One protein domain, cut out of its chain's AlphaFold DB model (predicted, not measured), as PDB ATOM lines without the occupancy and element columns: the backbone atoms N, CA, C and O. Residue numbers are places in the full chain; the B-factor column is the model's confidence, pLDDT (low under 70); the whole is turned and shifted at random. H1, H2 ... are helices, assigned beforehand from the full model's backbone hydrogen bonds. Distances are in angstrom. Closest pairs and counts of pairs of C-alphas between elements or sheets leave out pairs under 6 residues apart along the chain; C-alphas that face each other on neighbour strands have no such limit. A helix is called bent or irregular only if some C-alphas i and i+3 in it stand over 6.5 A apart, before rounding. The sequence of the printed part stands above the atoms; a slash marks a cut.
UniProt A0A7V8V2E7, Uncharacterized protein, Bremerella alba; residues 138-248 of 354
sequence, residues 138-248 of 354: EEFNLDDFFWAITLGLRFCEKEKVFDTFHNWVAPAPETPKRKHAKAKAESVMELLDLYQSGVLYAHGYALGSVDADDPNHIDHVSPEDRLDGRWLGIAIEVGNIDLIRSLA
ATOM      1  N   GLU A 138     -46.513 -52.473  40.378       93.38
ATOM      2  CA  GLU A 138     -46.913 -53.870  40.165       93.38
ATOM      3  C   GLU A 138     -48.209 -54.004  39.354       93.38
ATOM      4  O   GLU A 138     -48.325 -54.918  38.533       93.38
ATOM      5  N   GLU A 139     -49.144 -53.066  39.519       93.38
ATOM      6  CA  GLU A 139     -50.440 -53.045  38.833       93.38
ATOM      7  C   GLU A 139     -50.326 -52.559  37.378       93.38
ATOM      8  O   GLU A 139     -51.180 -52.872  36.543       93.38
ATOM      9  N   PHE A 140     -49.274 -51.804  37.059       93.88
ATOM     10  CA  PHE A 140     -49.076 -51.213  35.739       93.88
ATOM     11  C   PHE A 140     -48.865 -52.252  34.637       93.88
ATOM     12  O   PHE A 140     -48.175 -53.267  34.807       93.88
ATOM     13  N   ASN A 141     -49.433 -51.955  33.465       92.00
ATOM     14  CA  ASN A 141     -49.034 -52.593  32.214       92.00
ATOM     15  C   ASN A 141     -47.628 -52.101  31.797       92.00
ATOM     16  O   ASN A 141     -46.954 -51.413  32.563       92.00
ATOM     17  N   LEU A 142     -47.141 -52.507  30.621       92.31
ATOM     18  CA  LEU A 142     -45.802 -52.107  30.175       92.31
ATOM     19  C   LEU A 142     -45.699 -50.609  29.869       92.31
ATOM     20  O   LEU A 142     -44.718 -49.998  30.277       92.31
ATOM     21  N   ASP A 143     -46.713 -50.021  29.237       90.69
ATOM     22  CA  ASP A 143     -46.708 -48.605  28.856       90.69
ATOM     23  C   ASP A 143     -46.759 -47.700  30.096       90.69
ATOM     24  O   ASP A 143     -45.945 -46.790  30.238       90.69
ATOM     25  N   ASP A 144     -47.653 -47.990  31.046       91.88
ATOM     26  CA  ASP A 144     -47.765 -47.240  32.305       91.88
ATOM     27  C   ASP A 144     -46.477 -47.361  33.140       91.88
ATOM     28  O   ASP A 144     -46.033 -46.400  33.765       91.88
ATOM     29  N   PHE A 145     -45.841 -48.537  33.133       95.69
ATOM     30  CA  PHE A 145     -44.573 -48.764  33.830       95.69
ATOM     31  C   PHE A 145     -43.413 -48.003  33.177       95.69
ATOM     32  O   PHE A 145     -42.625 -47.365  33.876       95.69
ATOM     33  N   PHE A 146     -43.340 -48.017  31.844       93.56
ATOM     34  CA  PHE A 146     -42.384 -47.224  31.071       93.56
ATOM     35  C   PHE A 146     -42.532 -45.724  31.372       93.56
ATOM     36  O   PHE A 146     -41.543 -45.035  31.638       93.56
ATOM     37  N   TRP A 147     -43.771 -45.222  31.404       92.12
ATOM     38  CA  TRP A 147     -44.055 -43.836  31.776       92.12
ATOM     39  C   TRP A 147     -43.662 -43.528  33.217       92.12
ATOM     40  O   TRP A 147     -43.064 -42.484  33.460       92.12
ATOM     41  N   ALA A 148     -43.934 -44.424  34.166       95.75
ATOM     42  CA  ALA A 148     -43.558 -44.217  35.562       95.75
ATOM     43  C   ALA A 148     -42.038 -44.047  35.737       95.75
ATOM     44  O   ALA A 148     -41.613 -43.108  36.406       95.75
ATOM     45  N   ILE A 149     -41.216 -44.881  35.087       96.38
ATOM     46  CA  ILE A 149     -39.748 -44.729  35.121       96.38
ATOM     47  C   ILE A 149     -39.320 -43.422  34.460       96.38
ATOM     48  O   ILE A 149     -38.526 -42.677  35.031       96.38
ATOM     49  N   THR A 150     -39.866 -43.121  33.277       93.44
ATOM     50  CA  THR A 150     -39.558 -41.882  32.544       93.44
ATOM     51  C   THR A 150     -39.830 -40.653  33.409       93.44
ATOM     52  O   THR A 150     -39.025 -39.730  33.456       93.44
ATOM     53  N   LEU A 151     -40.954 -40.638  34.125       93.44
ATOM     54  CA  LEU A 151     -41.318 -39.550  35.025       93.44
ATOM     55  C   LEU A 151     -40.435 -39.507  36.276       93.44
ATOM     56  O   LEU A 151     -40.046 -38.417  36.688       93.44
ATOM     57  N   GLY A 152     -40.070 -40.662  36.838       95.50
ATOM     58  CA  GLY A 152     -39.114 -40.743  37.942       95.50
ATOM     59  C   GLY A 152     -37.761 -40.135  37.575       95.50
ATOM     60  O   GLY A 152     -37.277 -39.260  38.281       95.50
ATOM     61  N   LEU A 153     -37.199 -40.515  36.424       94.25
ATOM     62  CA  LEU A 153     -35.925 -39.974  35.930       94.25
ATOM     63  C   LEU A 153     -35.961 -38.449  35.738       94.25
ATOM     64  O   LEU A 153     -34.959 -37.774  35.957       94.25
ATOM     65  N   ARG A 154     -37.115 -37.891  35.357       90.62
ATOM     66  CA  ARG A 154     -37.272 -36.454  35.078       90.62
ATOM     67  C   ARG A 154     -37.552 -35.602  36.315       90.62
ATOM     68  O   ARG A 154     -37.131 -34.454  36.369       90.62
ATOM     69  N   PHE A 155     -38.300 -36.122  37.284       92.19
ATOM     70  CA  PHE A 155     -38.849 -35.291  38.362       92.19
ATOM     71  C   PHE A 155     -38.445 -35.719  39.773       92.19
ATOM     72  O   PHE A 155     -38.703 -34.969  40.711       92.19
ATOM     73  N   CYS A 156     -37.835 -36.891  39.949       94.44
ATOM     74  CA  CYS A 156     -37.386 -37.374  41.254       94.44
ATOM     75  C   CYS A 156     -35.865 -37.277  41.400       94.44
ATOM     76  O   CYS A 156     -35.126 -37.231  40.418       94.44
ATOM     77  N   GLU A 157     -35.395 -37.293  42.644       94.56
ATOM     78  CA  GLU A 157     -33.972 -37.453  42.942       94.56
ATOM     79  C   GLU A 157     -33.468 -38.820  42.453       94.56
ATOM     80  O   GLU A 157     -34.187 -39.828  42.502       94.56
ATOM     81  N   LYS A 158     -32.219 -38.872  41.980       96.19
ATOM     82  CA  LYS A 158     -31.629 -40.083  41.388       96.19
ATOM     83  C   LYS A 158     -31.571 -41.253  42.375       96.19
ATOM     84  O   LYS A 158     -31.757 -42.401  41.969       96.19
ATOM     85  N   GLU A 159     -31.394 -40.962  43.662       97.00
ATOM     86  CA  GLU A 159     -31.396 -41.928  44.759       97.00
ATOM     87  C   GLU A 159     -32.769 -42.595  44.891       97.00
ATOM     88  O   GLU A 159     -32.860 -43.821  44.960       97.00
ATOM     89  N   LYS A 160     -33.848 -41.805  44.822       96.69
ATOM     90  CA  LYS A 160     -35.230 -42.300  44.860       96.69
ATOM     91  C   LYS A 160     -35.549 -43.174  43.653       96.69
ATOM     92  O   LYS A 160     -36.181 -44.221  43.800       96.69
ATOM     93  N   VAL A 161     -35.085 -42.785  42.464       97.56
ATOM     94  CA  VAL A 161     -35.222 -43.612  41.252       97.56
ATOM     95  C   VAL A 161     -34.499 -44.947  41.435       97.56
ATOM     96  O   VAL A 161     -35.067 -45.997  41.129       97.56
ATOM     97  N   PHE A 162     -33.278 -44.940  41.976       98.00
ATOM     98  CA  PHE A 162     -32.567 -46.176  42.292       98.00
ATOM     99  C   PHE A 162     -33.366 -47.047  43.268       98.00
ATOM    100  O   PHE A 162     -33.681 -48.195  42.945       98.00
ATOM    101  N   ASP A 163     -33.754 -46.503  44.422       97.00
ATOM    102  CA  ASP A 163     -34.442 -47.251  45.481       97.00
ATOM    103  C   ASP A 163     -35.779 -47.840  44.994       97.00
ATOM    104  O   ASP A 163     -36.129 -48.968  45.345       97.00
ATOM    105  N   THR A 164     -36.464 -47.136  44.090       96.88
ATOM    106  CA  THR A 164     -37.733 -47.567  43.487       96.88
ATOM    107  C   THR A 164     -37.553 -48.673  42.441       96.88
ATOM    108  O   THR A 164     -38.331 -49.632  42.401       96.88
ATOM    109  N   PHE A 165     -36.546 -48.561  41.565       97.19
ATOM    110  CA  PHE A 165     -36.482 -49.372  40.343       97.19
ATOM    111  C   PHE A 165     -35.420 -50.480  40.339       97.19
ATOM    112  O   PHE A 165     -35.574 -51.432  39.571       97.19
ATOM    113  N   HIS A 166     -34.387 -50.444  41.190       96.06
ATOM    114  CA  HIS A 166     -33.301 -51.444  41.145       96.06
ATOM    115  C   HIS A 166     -33.808 -52.887  41.333       96.06
ATOM    116  O   HIS A 166     -33.408 -53.796  40.603       96.06
ATOM    117  N   ASN A 167     -34.783 -53.082  42.228       93.56
ATOM    118  CA  ASN A 167     -35.410 -54.377  42.514       93.56
ATOM    119  C   ASN A 167     -36.238 -54.951  41.351       93.56
ATOM    120  O   ASN A 167     -36.744 -56.073  41.442       93.56
ATOM    121  N   TRP A 168     -36.448 -54.196  40.271       94.38
ATOM    122  CA  TRP A 168     -37.035 -54.719  39.036       94.38
ATOM    123  C   TRP A 168     -35.994 -55.354  38.117       94.38
ATOM    124  O   TRP A 168     -36.353 -56.227  37.332       94.38
ATOM    125  N   VAL A 169     -34.731 -54.945  38.234       94.12
ATOM    126  CA  VAL A 169     -33.614 -55.411  37.404       94.12
ATOM    127  C   VAL A 169     -32.913 -56.601  38.050       94.12
ATOM    128  O   VAL A 169     -32.755 -57.639  37.409       94.12
ATOM    129  N   ALA A 170     -32.549 -56.465  39.325       90.56
ATOM    130  CA  ALA A 170     -31.887 -57.495  40.121       90.56
ATOM    131  C   ALA A 170     -32.761 -57.827  41.345       90.56
ATOM    132  O   ALA A 170     -32.507 -57.342  42.447       90.56
ATOM    133  N   PRO A 171     -33.869 -58.574  41.164       83.25
ATOM    134  CA  PRO A 171     -34.768 -58.893  42.265       83.25
ATOM    135  C   PRO A 171     -34.095 -59.832  43.272       83.25
ATOM    136  O   PRO A 171     -33.429 -60.795  42.886       83.25
ATOM    137  N   ALA A 172     -34.353 -59.620  44.564       82.88
ATOM    138  CA  ALA A 172     -33.930 -60.556  45.602       82.88
ATOM    139  C   ALA A 172     -34.522 -61.965  45.358       82.88
ATOM    140  O   ALA A 172     -35.656 -62.059  44.869       82.88
ATOM    141  N   PRO A 173     -33.832 -63.059  45.748       79.31
ATOM    142  CA  PRO A 173     -34.276 -64.437  45.496       79.31
ATOM    143  C   PRO A 173     -35.685 -64.769  46.008       79.31
ATOM    144  O   PRO A 173     -36.362 -65.631  45.452       79.31
ATOM    145  N   GLU A 174     -36.131 -64.075  47.055       80.81
ATOM    146  CA  GLU A 174     -37.437 -64.272  47.695       80.81
ATOM    147  C   GLU A 174     -38.571 -63.464  47.037       80.81
ATOM    148  O   GLU A 174     -39.729 -63.569  47.441       80.81
ATOM    149  N   THR A 175     -38.269 -62.663  46.010       81.44
ATOM    150  CA  THR A 175     -39.262 -61.796  45.366       81.44
ATOM    151  C   THR A 175     -40.317 -62.638  44.637       81.44
ATOM    152  O   THR A 175     -39.967 -63.480  43.800       81.44
ATOM    153  N   PRO A 176     -41.623 -62.406  44.878       81.69
ATOM    154  CA  PRO A 176     -42.685 -63.086  44.151       81.69
ATOM    155  C   PRO A 176     -42.565 -62.908  42.632       81.69
ATOM    156  O   PRO A 176     -42.092 -61.887  42.129       81.69
ATOM    157  N   LYS A 177     -43.057 -63.890  41.867       84.25
ATOM    158  CA  LYS A 177     -43.088 -63.790  40.401       84.25
ATOM    159  C   LYS A 177     -43.977 -62.625  39.965       84.25
ATOM    160  O   LYS A 177     -45.197 -62.690  40.100       84.25
ATOM    161  N   ARG A 178     -43.370 -61.596  39.370       87.44
ATOM    162  CA  ARG A 178     -44.084 -60.432  38.832       87.44
ATOM    163  C   ARG A 178     -44.548 -60.660  37.392       87.44
ATOM    164  O   ARG A 178     -43.867 -61.292  36.578       87.44
ATOM    165  N   LYS A 179     -45.706 -60.099  37.042       86.62
ATOM    166  CA  LYS A 179     -46.217 -60.111  35.664       86.62
ATOM    167  C   LYS A 179     -45.309 -59.265  34.766       86.62
ATOM    168  O   LYS A 179     -44.949 -58.151  35.130       86.62
ATOM    169  N   HIS A 180     -44.958 -59.790  33.592       88.56
ATOM    170  CA  HIS A 180     -44.051 -59.135  32.639       88.56
ATOM    171  C   HIS A 180     -42.691 -58.712  33.237       88.56
ATOM    172  O   HIS A 180     -42.074 -57.788  32.719       88.56
ATOM    173  N   ALA A 181     -42.210 -59.392  34.289       90.19
ATOM    174  CA  ALA A 181     -40.994 -59.012  35.019       90.19
ATOM    175  C   ALA A 181     -39.796 -58.737  34.099       90.19
ATOM    176  O   ALA A 181     -39.161 -57.700  34.217       90.19
ATOM    177  N   LYS A 182     -39.547 -59.631  33.132       91.62
ATOM    178  CA  LYS A 182     -38.446 -59.488  32.175       91.62
ATOM    179  C   LYS A 182     -38.562 -58.216  31.327       91.62
ATOM    180  O   LYS A 182     -37.607 -57.464  31.251       91.62
ATOM    181  N   ALA A 183     -39.726 -57.974  30.724       93.81
ATOM    182  CA  ALA A 183     -39.933 -56.798  29.881       93.81
ATOM    183  C   ALA A 183     -39.839 -55.497  30.696       93.81
ATOM    184  O   ALA A 183     -39.238 -54.536  30.241       93.81
ATOM    185  N   LYS A 184     -40.355 -55.490  31.934       95.25
ATOM    186  CA  LYS A 184     -40.194 -54.360  32.860       95.25
ATOM    187  C   LYS A 184     -38.722 -54.123  33.231       95.25
ATOM    188  O   LYS A 184     -38.274 -52.984  33.204       95.25
ATOM    189  N   ALA A 185     -37.961 -55.178  33.521       94.44
ATOM    190  CA  ALA A 185     -36.522 -55.085  33.783       94.44
ATOM    191  C   ALA A 185     -35.753 -54.517  32.578       94.44
ATOM    192  O   ALA A 185     -34.913 -53.636  32.737       94.44
ATOM    193  N   GLU A 186     -36.075 -54.988  31.370       92.62
ATOM    194  CA  GLU A 186     -35.505 -54.479  30.118       92.62
ATOM    195  C   GLU A 186     -35.834 -52.990  29.925       92.62
ATOM    196  O   GLU A 186     -34.922 -52.217  29.644       92.62
ATOM    197  N   SER A 187     -37.077 -52.562  30.188       94.12
ATOM    198  CA  SER A 187     -37.467 -51.145  30.128       94.12
ATOM    199  C   SER A 187     -36.704 -50.265  31.117       94.12
ATOM    200  O   SER A 187     -36.341 -49.150  30.755       94.12
ATOM    201  N   VAL A 188     -36.435 -50.737  32.344       96.44
ATOM    202  CA  VAL A 188     -35.594 -49.989  33.298       96.44
ATOM    203  C   VAL A 188     -34.214 -49.759  32.692       96.44
ATOM    204  O   VAL A 188     -33.759 -48.624  32.612       96.44
ATOM    205  N   MET A 189     -33.563 -50.822  32.222       94.69
ATOM    206  CA  MET A 189     -32.197 -50.727  31.715       94.69
ATOM    207  C   MET A 189     -32.089 -49.879  30.446       94.69
ATOM    208  O   MET A 189     -31.149 -49.098  30.315       94.69
ATOM    209  N   GLU A 190     -33.049 -50.014  29.534       92.00
ATOM    210  CA  GLU A 190     -33.131 -49.199  28.322       92.00
ATOM    211  C   GLU A 190     -33.312 -47.716  28.665       92.00
ATOM    212  O   GLU A 190     -32.562 -46.875  28.177       92.00
ATOM    213  N   LEU A 191     -34.254 -47.382  29.552       93.69
ATOM    214  CA  LEU A 191     -34.515 -45.993  29.933       93.69
ATOM    215  C   LEU A 191     -33.340 -45.348  30.671       93.69
ATOM    216  O   LEU A 191     -33.069 -44.170  30.441       93.69
ATOM    217  N   LEU A 192     -32.623 -46.100  31.510       95.31
ATOM    218  CA  LEU A 192     -31.407 -45.609  32.160       95.31
ATOM    219  C   LEU A 192     -30.331 -45.251  31.129       95.31
ATOM    220  O   LEU A 192     -29.749 -44.172  31.215       95.31
ATOM    221  N   ASP A 193     -30.098 -46.104  30.126       91.06
ATOM    222  CA  ASP A 193     -29.115 -45.829  29.072       91.06
ATOM    223  C   ASP A 193     -29.534 -44.646  28.179       91.06
ATOM    224  O   ASP A 193     -28.737 -43.741  27.907       91.06
ATOM    225  N   LEU A 194     -30.812 -44.578  27.791       89.56
ATOM    226  CA  LEU A 194     -31.360 -43.450  27.031       89.56
ATOM    227  C   LEU A 194     -31.259 -42.132  27.809       89.56
ATOM    228  O   LEU A 194     -30.957 -41.089  27.228       89.56
ATOM    229  N   TYR A 195     -31.504 -42.153  29.117       90.94
ATOM    230  CA  TYR A 195     -31.408 -40.967  29.962       90.94
ATOM    231  C   TYR A 195     -29.952 -40.523  30.157       90.94
ATOM    232  O   TYR A 195     -29.613 -39.350  29.960       90.94
ATOM    233  N   GLN A 196     -29.062 -41.476  30.438       90.75
ATOM    234  CA  GLN A 196     -27.630 -41.235  30.607       90.75
ATOM    235  C   GLN A 196     -26.995 -40.658  29.334       90.75
ATOM    236  O   GLN A 196     -26.255 -39.677  29.396       90.75
ATOM    237  N   SER A 197     -27.343 -41.204  28.166       85.69
ATOM    238  CA  SER A 197     -26.880 -40.717  26.858       85.69
ATOM    239  C   SER A 197     -27.562 -39.421  26.400       85.69
ATOM    240  O   SER A 197     -27.096 -38.775  25.464       85.69
ATOM    241  N   GLY A 198     -28.662 -39.020  27.046       84.25
ATOM    242  CA  GLY A 198     -29.467 -37.861  26.654       84.25
ATOM    243  C   GLY A 198     -30.477 -38.128  25.538       84.25
ATOM    244  O   GLY A 198     -31.289 -37.257  25.223       84.25
ATOM    245  N   VAL A 199     -30.465 -39.327  24.954       83.06
ATOM    246  CA  VAL A 199     -31.347 -39.730  23.849       83.06
ATOM    247  C   VAL A 199     -32.813 -39.798  24.282       83.06
ATOM    248  O   VAL A 199     -33.695 -39.581  23.450       83.06
ATOM    249  N   LEU A 200     -33.097 -39.992  25.577       80.50
ATOM    250  CA  LEU A 200     -34.462 -39.927  26.117       80.50
ATOM    251  C   LEU A 200     -35.172 -38.618  25.723       80.50
ATOM    252  O   LEU A 200     -36.366 -38.617  25.439       80.50
ATOM    253  N   TYR A 201     -34.424 -37.516  25.633       70.81
ATOM    254  CA  TYR A 201     -34.941 -36.207  25.233       70.81
ATOM    255  C   TYR A 201     -34.995 -36.004  23.711       70.81
ATOM    256  O   TYR A 201     -35.687 -35.104  23.240       70.81
ATOM    257  N   ALA A 202     -34.306 -36.837  22.924       59.09
ATOM    258  CA  ALA A 202     -34.305 -36.772  21.460       59.09
ATOM    259  C   ALA A 202     -35.547 -37.435  20.831       59.09
ATOM    260  O   ALA A 202     -35.959 -37.064  19.728       59.09
ATOM    261  N   HIS A 203     -36.174 -38.390  21.526       48.69
ATOM    262  CA  HIS A 203     -37.372 -39.089  21.062       48.69
ATOM    263  C   HIS A 203     -38.649 -38.495  21.671       48.69
ATOM    264  O   HIS A 203     -39.087 -38.879  22.748       48.69
ATOM    265  N   GLY A 204     -39.291 -37.579  20.941       49.75
ATOM    266  CA  GLY A 204     -40.675 -37.154  21.217       49.75
ATOM    267  C   GLY A 204     -40.843 -35.779  21.862       49.75
ATOM    268  O   GLY A 204     -41.960 -35.266  21.898       49.75
ATOM    269  N   TYR A 205     -39.753 -35.132  22.268       51.28
ATOM    270  CA  TYR A 205     -39.763 -33.755  22.751       51.28
ATOM    271  C   TYR A 205     -38.936 -32.927  21.775       51.28
ATOM    272  O   TYR A 205     -37.750 -33.170  21.584       51.28
ATOM    273  N   ALA A 206     -39.579 -32.008  21.051       39.84
ATOM    274  CA  ALA A 206     -38.896 -31.198  20.048       39.84
ATOM    275  C   ALA A 206     -37.638 -30.559  20.661       39.84
ATOM    276  O   ALA A 206     -37.736 -29.983  21.747       39.84
ATOM    277  N   LEU A 207     -36.489 -30.634  19.974       35.69
ATOM    278  CA  LEU A 207     -35.274 -29.903  20.351       35.69
ATOM    279  C   LEU A 207     -35.644 -28.425  20.564       35.69
ATOM    280  O   LEU A 207     -35.950 -27.706  19.614       35.69
ATOM    281  N   GLY A 208     -35.681 -27.987  21.823       38.12
ATOM    282  CA  GLY A 208     -36.128 -26.648  22.213       38.12
ATOM    283  C   GLY A 208     -37.417 -26.592  23.038       38.12
ATOM    284  O   GLY A 208     -37.741 -25.519  23.543       38.12
ATOM    285  N   SER A 209     -38.116 -27.699  23.266       49.00
ATOM    286  CA  SER A 209     -39.163 -27.819  24.290       49.00
ATOM    287  C   SER A 209     -38.555 -28.283  25.613       49.00
ATOM    288  O   SER A 209     -38.865 -29.357  26.107       49.00
ATOM    289  N   VAL A 210     -37.657 -27.463  26.176       54.28
ATOM    290  CA  VAL A 210     -37.253 -27.624  27.580       54.28
ATOM    291  C   VAL A 210     -38.533 -27.508  28.388       54.28
ATOM    292  O   VAL A 210     -39.176 -26.453  28.396       54.28
ATOM    293  N   ASP A 211     -38.948 -28.616  28.980       68.06
ATOM    294  CA  ASP A 211     -40.019 -28.599  29.947       68.06
ATOM    295  C   ASP A 211     -39.502 -27.797  31.145       68.06
ATOM    296  O   ASP A 211     -38.607 -28.249  31.848       68.06
ATOM    297  N   ALA A 212     -40.003 -26.570  31.320       63.59
ATOM    298  CA  ALA A 212     -39.510 -25.648  32.343       63.59
ATOM    299  C   ALA A 212     -39.587 -26.218  33.772       63.59
ATOM    300  O   ALA A 212     -38.903 -25.708  34.652       63.59
ATOM    301  N   ASP A 213     -40.388 -27.267  33.987       71.38
ATOM    302  CA  ASP A 213     -40.546 -27.909  35.291       71.38
ATOM    303  C   ASP A 213     -39.682 -29.168  35.448       71.38
ATOM    304  O   ASP A 213     -39.830 -29.855  36.452       71.38
ATOM    305  N   ASP A 214     -38.865 -29.536  34.457       84.44
ATOM    306  CA  ASP A 214     -37.996 -30.716  34.500       84.44
ATOM    307  C   ASP A 214     -36.643 -30.341  35.134       84.44
ATOM    308  O   ASP A 214     -35.764 -29.807  34.439       84.44
ATOM    309  N   PRO A 215     -36.460 -30.566  36.453       84.25
ATOM    310  CA  PRO A 215     -35.207 -30.234  37.125       84.25
ATOM    311  C   PRO A 215     -34.037 -31.051  36.574       84.25
ATOM    312  O   PRO A 215     -32.902 -30.581  36.597       84.25
ATOM    313  N   ASN A 216     -34.318 -32.233  36.023       84.81
ATOM    314  CA  ASN A 216     -33.326 -33.215  35.617       84.81
ATOM    315  C   ASN A 216     -33.062 -33.211  34.102       84.81
ATOM    316  O   ASN A 216     -32.477 -34.158  33.564       84.81
ATOM    317  N   HIS A 217     -33.495 -32.155  33.403       85.44
ATOM    318  CA  HIS A 217     -33.287 -31.991  31.968       85.44
ATOM    319  C   HIS A 217     -31.793 -32.045  31.605       85.44
ATOM    320  O   HIS A 217     -30.936 -31.564  32.347       85.44
ATOM    321  N   ILE A 218     -31.477 -32.565  30.413       80.06
ATOM    322  CA  ILE A 218     -30.100 -32.680  29.893       80.06
ATOM    323  C   ILE A 218     -29.315 -31.358  29.921       80.06
ATOM    324  O   ILE A 218     -28.110 -31.363  30.148       80.06
ATOM    325  N   ASP A 219     -30.003 -30.235  29.719       80.62
ATOM    326  CA  ASP A 219     -29.397 -28.897  29.751       80.62
ATOM    327  C   ASP A 219     -29.061 -28.416  31.177       80.62
ATOM    328  O   ASP A 219     -28.337 -27.435  31.334       80.62
ATOM    329  N   HIS A 220     -29.608 -29.065  32.210       83.31
ATOM    330  CA  HIS A 220     -29.450 -28.691  33.620       83.31
ATOM    331  C   HIS A 220     -28.503 -29.632  34.378       83.31
ATOM    332  O   HIS A 220     -27.853 -29.194  35.324       83.31
ATOM    333  N   VAL A 221     -28.415 -30.903  33.965       84.94
ATOM    334  CA  VAL A 221     -27.654 -31.945  34.671       84.94
ATOM    335  C   VAL A 221     -26.625 -32.593  33.743       84.94
ATOM    336  O   VAL A 221     -26.957 -33.151  32.683       84.94
ATOM    337  N   SER A 222     -25.360 -32.540  34.163       86.38
ATOM    338  CA  SER A 222     -24.255 -33.199  33.467       86.38
ATOM    339  C   SER A 222     -24.475 -34.718  33.425       86.38
ATOM    340  O   SER A 222     -25.094 -35.277  34.334       86.38
ATOM    341  N   PRO A 223     -24.018 -35.423  32.375       85.56
ATOM    342  CA  PRO A 223     -24.202 -36.869  32.272       85.56
ATOM    343  C   PRO A 223     -23.751 -37.632  33.522       85.56
ATOM    344  O   PRO A 223     -24.397 -38.592  33.926       85.56
ATOM    345  N   GLU A 224     -22.660 -37.219  34.158       85.62
ATOM    346  CA  GLU A 224     -22.101 -37.888  35.327       85.62
ATOM    347  C   GLU A 224     -22.979 -37.831  36.580       85.62
ATOM    348  O   GLU A 224     -22.890 -38.749  37.399       85.62
ATOM    349  N   ASP A 225     -23.851 -36.823  36.679       88.81
ATOM    350  CA  ASP A 225     -24.700 -36.569  37.843       88.81
ATOM    351  C   ASP A 225     -26.150 -37.035  37.670       88.81
ATOM    352  O   ASP A 225     -26.904 -37.030  38.645       88.81
ATOM    353  N   ARG A 226     -26.534 -37.478  36.466       91.12
ATOM    354  CA  ARG A 226     -27.906 -37.898  36.119       91.12
ATOM    355  C   ARG A 226     -28.394 -39.117  36.884       91.12
ATOM    356  O   ARG A 226     -29.549 -39.173  37.292       91.12
ATOM    357  N   LEU A 227     -27.534 -40.116  37.036       95.50
ATOM    358  CA  LEU A 227     -27.886 -41.393  37.641       95.50
ATOM    359  C   LEU A 227     -27.137 -41.603  38.952       95.50
ATOM    360  O   LEU A 227     -25.995 -41.178  39.119       95.50
ATOM    361  N   ASP A 228     -27.794 -42.283  39.889       96.50
ATOM    362  CA  ASP A 228     -27.157 -42.740  41.119       96.50
ATOM    363  C   ASP A 228     -26.023 -43.723  40.780       96.50
ATOM    364  O   ASP A 228     -26.207 -44.656  39.993       96.50
ATOM    365  N   GLY A 229     -24.845 -43.535  41.383       93.94
ATOM    366  CA  GLY A 229     -23.669 -44.367  41.122       93.94
ATOM    367  C   GLY A 229     -23.877 -45.855  41.434       93.94
ATOM    368  O   GLY A 229     -23.223 -46.706  40.826       93.94
ATOM    369  N   ARG A 230     -24.830 -46.198  42.313       96.06
ATOM    370  CA  ARG A 230     -25.202 -47.582  42.645       96.06
ATOM    371  C   ARG A 230     -25.716 -48.361  41.429       96.06
ATOM    372  O   ARG A 230     -25.577 -49.586  41.396       96.06
ATOM    373  N   TRP A 231     -26.231 -47.687  40.394       97.12
ATOM    374  CA  TRP A 231     -26.645 -48.338  39.145       97.12
ATOM    375  C   TRP A 231     -25.505 -49.074  38.435       97.12
ATOM    376  O   TRP A 231     -25.765 -50.076  37.770       97.12
ATOM    377  N   LEU A 232     -24.248 -48.642  38.601       95.69
ATOM    378  CA  LEU A 232     -23.101 -49.319  37.995       95.69
ATOM    379  C   LEU A 232     -22.930 -50.745  38.537       95.69
ATOM    380  O   LEU A 232     -22.693 -51.668  37.761       95.69
ATOM    381  N   GLY A 233     -23.114 -50.945  39.846       96.06
ATOM    382  CA  GLY A 233     -23.059 -52.272  40.467       96.06
ATOM    383  C   GLY A 233     -24.147 -53.204  39.932       96.06
ATOM    384  O   GLY A 233     -23.852 -54.323  39.516       96.06
ATOM    385  N   ILE A 234     -25.385 -52.703  39.842       96.56
ATOM    386  CA  ILE A 234     -26.515 -53.447  39.264       96.56
ATOM    387  C   ILE A 234     -26.245 -53.804  37.798       96.56
ATOM    388  O   ILE A 234     -26.476 -54.937  37.380       96.56
ATOM    389  N   ALA A 235     -25.711 -52.863  37.013       96.19
ATOM    390  CA  ALA A 235     -25.388 -53.092  35.609       96.19
ATOM    391  C   ALA A 235     -24.326 -54.192  35.430       96.19
ATOM    392  O   ALA A 235     -24.468 -55.028  34.534       96.19
ATOM    393  N   ILE A 236     -23.303 -54.221  36.295       95.75
ATOM    394  CA  ILE A 236     -22.272 -55.273  36.340       95.75
ATOM    395  C   ILE A 236     -22.897 -56.632  36.668       95.75
ATOM    396  O   ILE A 236     -22.643 -57.599  35.943       95.75
ATOM    397  N   GLU A 237     -23.736 -56.694  37.707       94.38
ATOM    398  CA  GLU A 237     -24.407 -57.919  38.161       94.38
ATOM    399  C   GLU A 237     -25.229 -58.566  37.040       94.38
ATOM    400  O   GLU A 237     -25.081 -59.758  36.759       94.38
ATOM    401  N   VAL A 238     -26.042 -57.771  36.337       93.38
ATOM    402  CA  VAL A 238     -26.883 -58.275  35.238       93.38
ATOM    403  C   VAL A 238     -26.164 -58.325  33.886       93.38
ATOM    404  O   VAL A 238     -26.734 -58.778  32.892       93.38
ATOM    405  N   GLY A 239     -24.908 -57.874  33.825       92.12
ATOM    406  CA  GLY A 239     -24.079 -57.883  32.621       92.12
ATOM    407  C   GLY A 239     -24.556 -56.942  31.508       92.12
ATOM    408  O   GLY A 239     -24.359 -57.247  30.327       92.12
ATOM    409  N   ASN A 240     -25.180 -55.811  31.847       92.75
ATOM    410  CA  ASN A 240     -25.612 -54.819  30.863       92.75
ATOM    411  C   ASN A 240     -24.444 -53.916  30.447       92.75
ATOM    412  O   ASN A 240     -24.167 -52.893  31.066       92.75
ATOM    413  N   ILE A 241     -23.760 -54.304  29.371       92.12
ATOM    414  CA  ILE A 241     -22.550 -53.613  28.922       92.12
ATOM    415  C   ILE A 241     -22.768 -52.151  28.537       92.12
ATOM    416  O   ILE A 241     -21.867 -51.341  28.742       92.12
ATOM    417  N   ASP A 242     -23.914 -51.809  27.956       89.69
ATOM    418  CA  ASP A 242     -24.136 -50.455  27.456       89.69
ATOM    419  C   ASP A 242     -24.297 -49.490  28.640       89.69
ATOM    420  O   ASP A 242     -23.567 -48.502  28.708       89.69
ATOM    421  N   LEU A 243     -25.054 -49.872  29.677       91.75
ATOM    422  CA  LEU A 243     -25.134 -49.083  30.906       91.75
ATOM    423  C   LEU A 243     -23.806 -49.059  31.689       91.75
ATOM    424  O   LEU A 243     -23.422 -48.003  32.188       91.75
ATOM    425  N   ILE A 244     -23.061 -50.176  31.757       95.12
ATOM    426  CA  ILE A 244     -21.715 -50.191  32.371       95.12
ATOM    427  C   ILE A 244     -20.806 -49.178  31.668       95.12
ATOM    428  O   ILE A 244     -20.104 -48.429  32.336       95.12
ATOM    429  N   ARG A 245     -20.822 -49.119  30.330       91.88
ATOM    430  CA  ARG A 245     -20.022 -48.156  29.552       91.88
ATOM    431  C   ARG A 245     -20.425 -46.718  29.827       91.88
ATOM    432  O   ARG A 245     -19.547 -45.875  29.976       91.88
ATOM    433  N   SER A 246     -21.723 -46.460  29.916       89.62
ATOM    434  CA  SER A 246     -22.267 -45.127  30.162       89.62
ATOM    435  C   SER A 246     -22.005 -44.631  31.599       89.62
ATOM    436  O   SER A 246     -21.927 -43.422  31.831       89.62
ATOM    437  N   LEU A 247     -21.824 -45.548  32.559       93.19
ATOM    438  CA  LEU A 247     -21.595 -45.245  33.979       93.19
ATOM    439  C   LEU A 247     -20.157 -45.460  34.466       93.19
ATOM    440  O   LEU A 247     -19.841 -45.042  35.578       93.19
ATOM    441  N   ALA A 248     -19.287 -46.093  33.677       93.88
ATOM    442  CA  ALA A 248     -17.909 -46.371  34.069       93.88
ATOM    443  C   ALA A 248     -17.174 -45.092  34.503       93.88
ATOM    444  O   ALA A 248     -17.391 -43.998  33.966       93.88
TER     445      ALA A 248
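What this domain is: This is residues 138 to 248 of the 354 residues of an uncharacterized protein of Bremerella alba (UniProt A0A7V8V2E7). Three helices, H1, H2 and H3, form an up-and-down bundle, each running against the one before, and a hairpin of two short helices, H4 and H5, packs on H2 and H3 on the side away from H1. A long stretch with no named element, residues 198 to 230, leads from H3 to H4. The printed part has 111 residues with five named helices, H1 to H5 in order, and no named strand: all helix. It is compact, with a radius of gyration of the C-alphas of 13.9 A and spans of 44 by 31 by 21 A.

How they stand to each other: H1, residues 142 to 155, touches H2, residues 158 to 169, with residues 149 to 153 alone; the closest C-alphas, of Gly 152 and Val 161, are 5.9 A apart. This hairpin has a shallow tilt of 24 degrees, opposite ways. H2 is irregular: C-alphas 164 and 167 are 7.3 A apart. H3, residues 181 to 197, touches H2 at Ala 185 and Val 169, whose C-alphas are 4.7 A apart. H4, residues 231 to 238, touches H2, closest at the C-alphas of Trp 231 and Phe 162, 7.0 A. H5, residues 241 to 247, touches H3, closest at the C-alphas of Leu 243 and Asp 193, 5.5 A. H1 is apart from H4 and H5. Each O i to N i+4 pair is within hydrogen-bond range in H1, H3, H4 and H5, and 5 of 8 in H2.

Where its parts are: H1 begins at C-alpha 142 (-45.802, -52.107, 30.175) and measures 20.0 A, H2 16.0 A, H3 24.5 A, H4 10.7 A and H5 9.8 A. H5 ends at C-alpha 247 (-21.595, -45.245, 33.979).

The domain as a whole: The C-alphas farthest apart, of Glu 174 and Gly 208, are 45.5 A apart. The printed part has no cut. The links H2 to H3 and H3 to H4 are long. Residues 202 to 212 have pLDDT under 70.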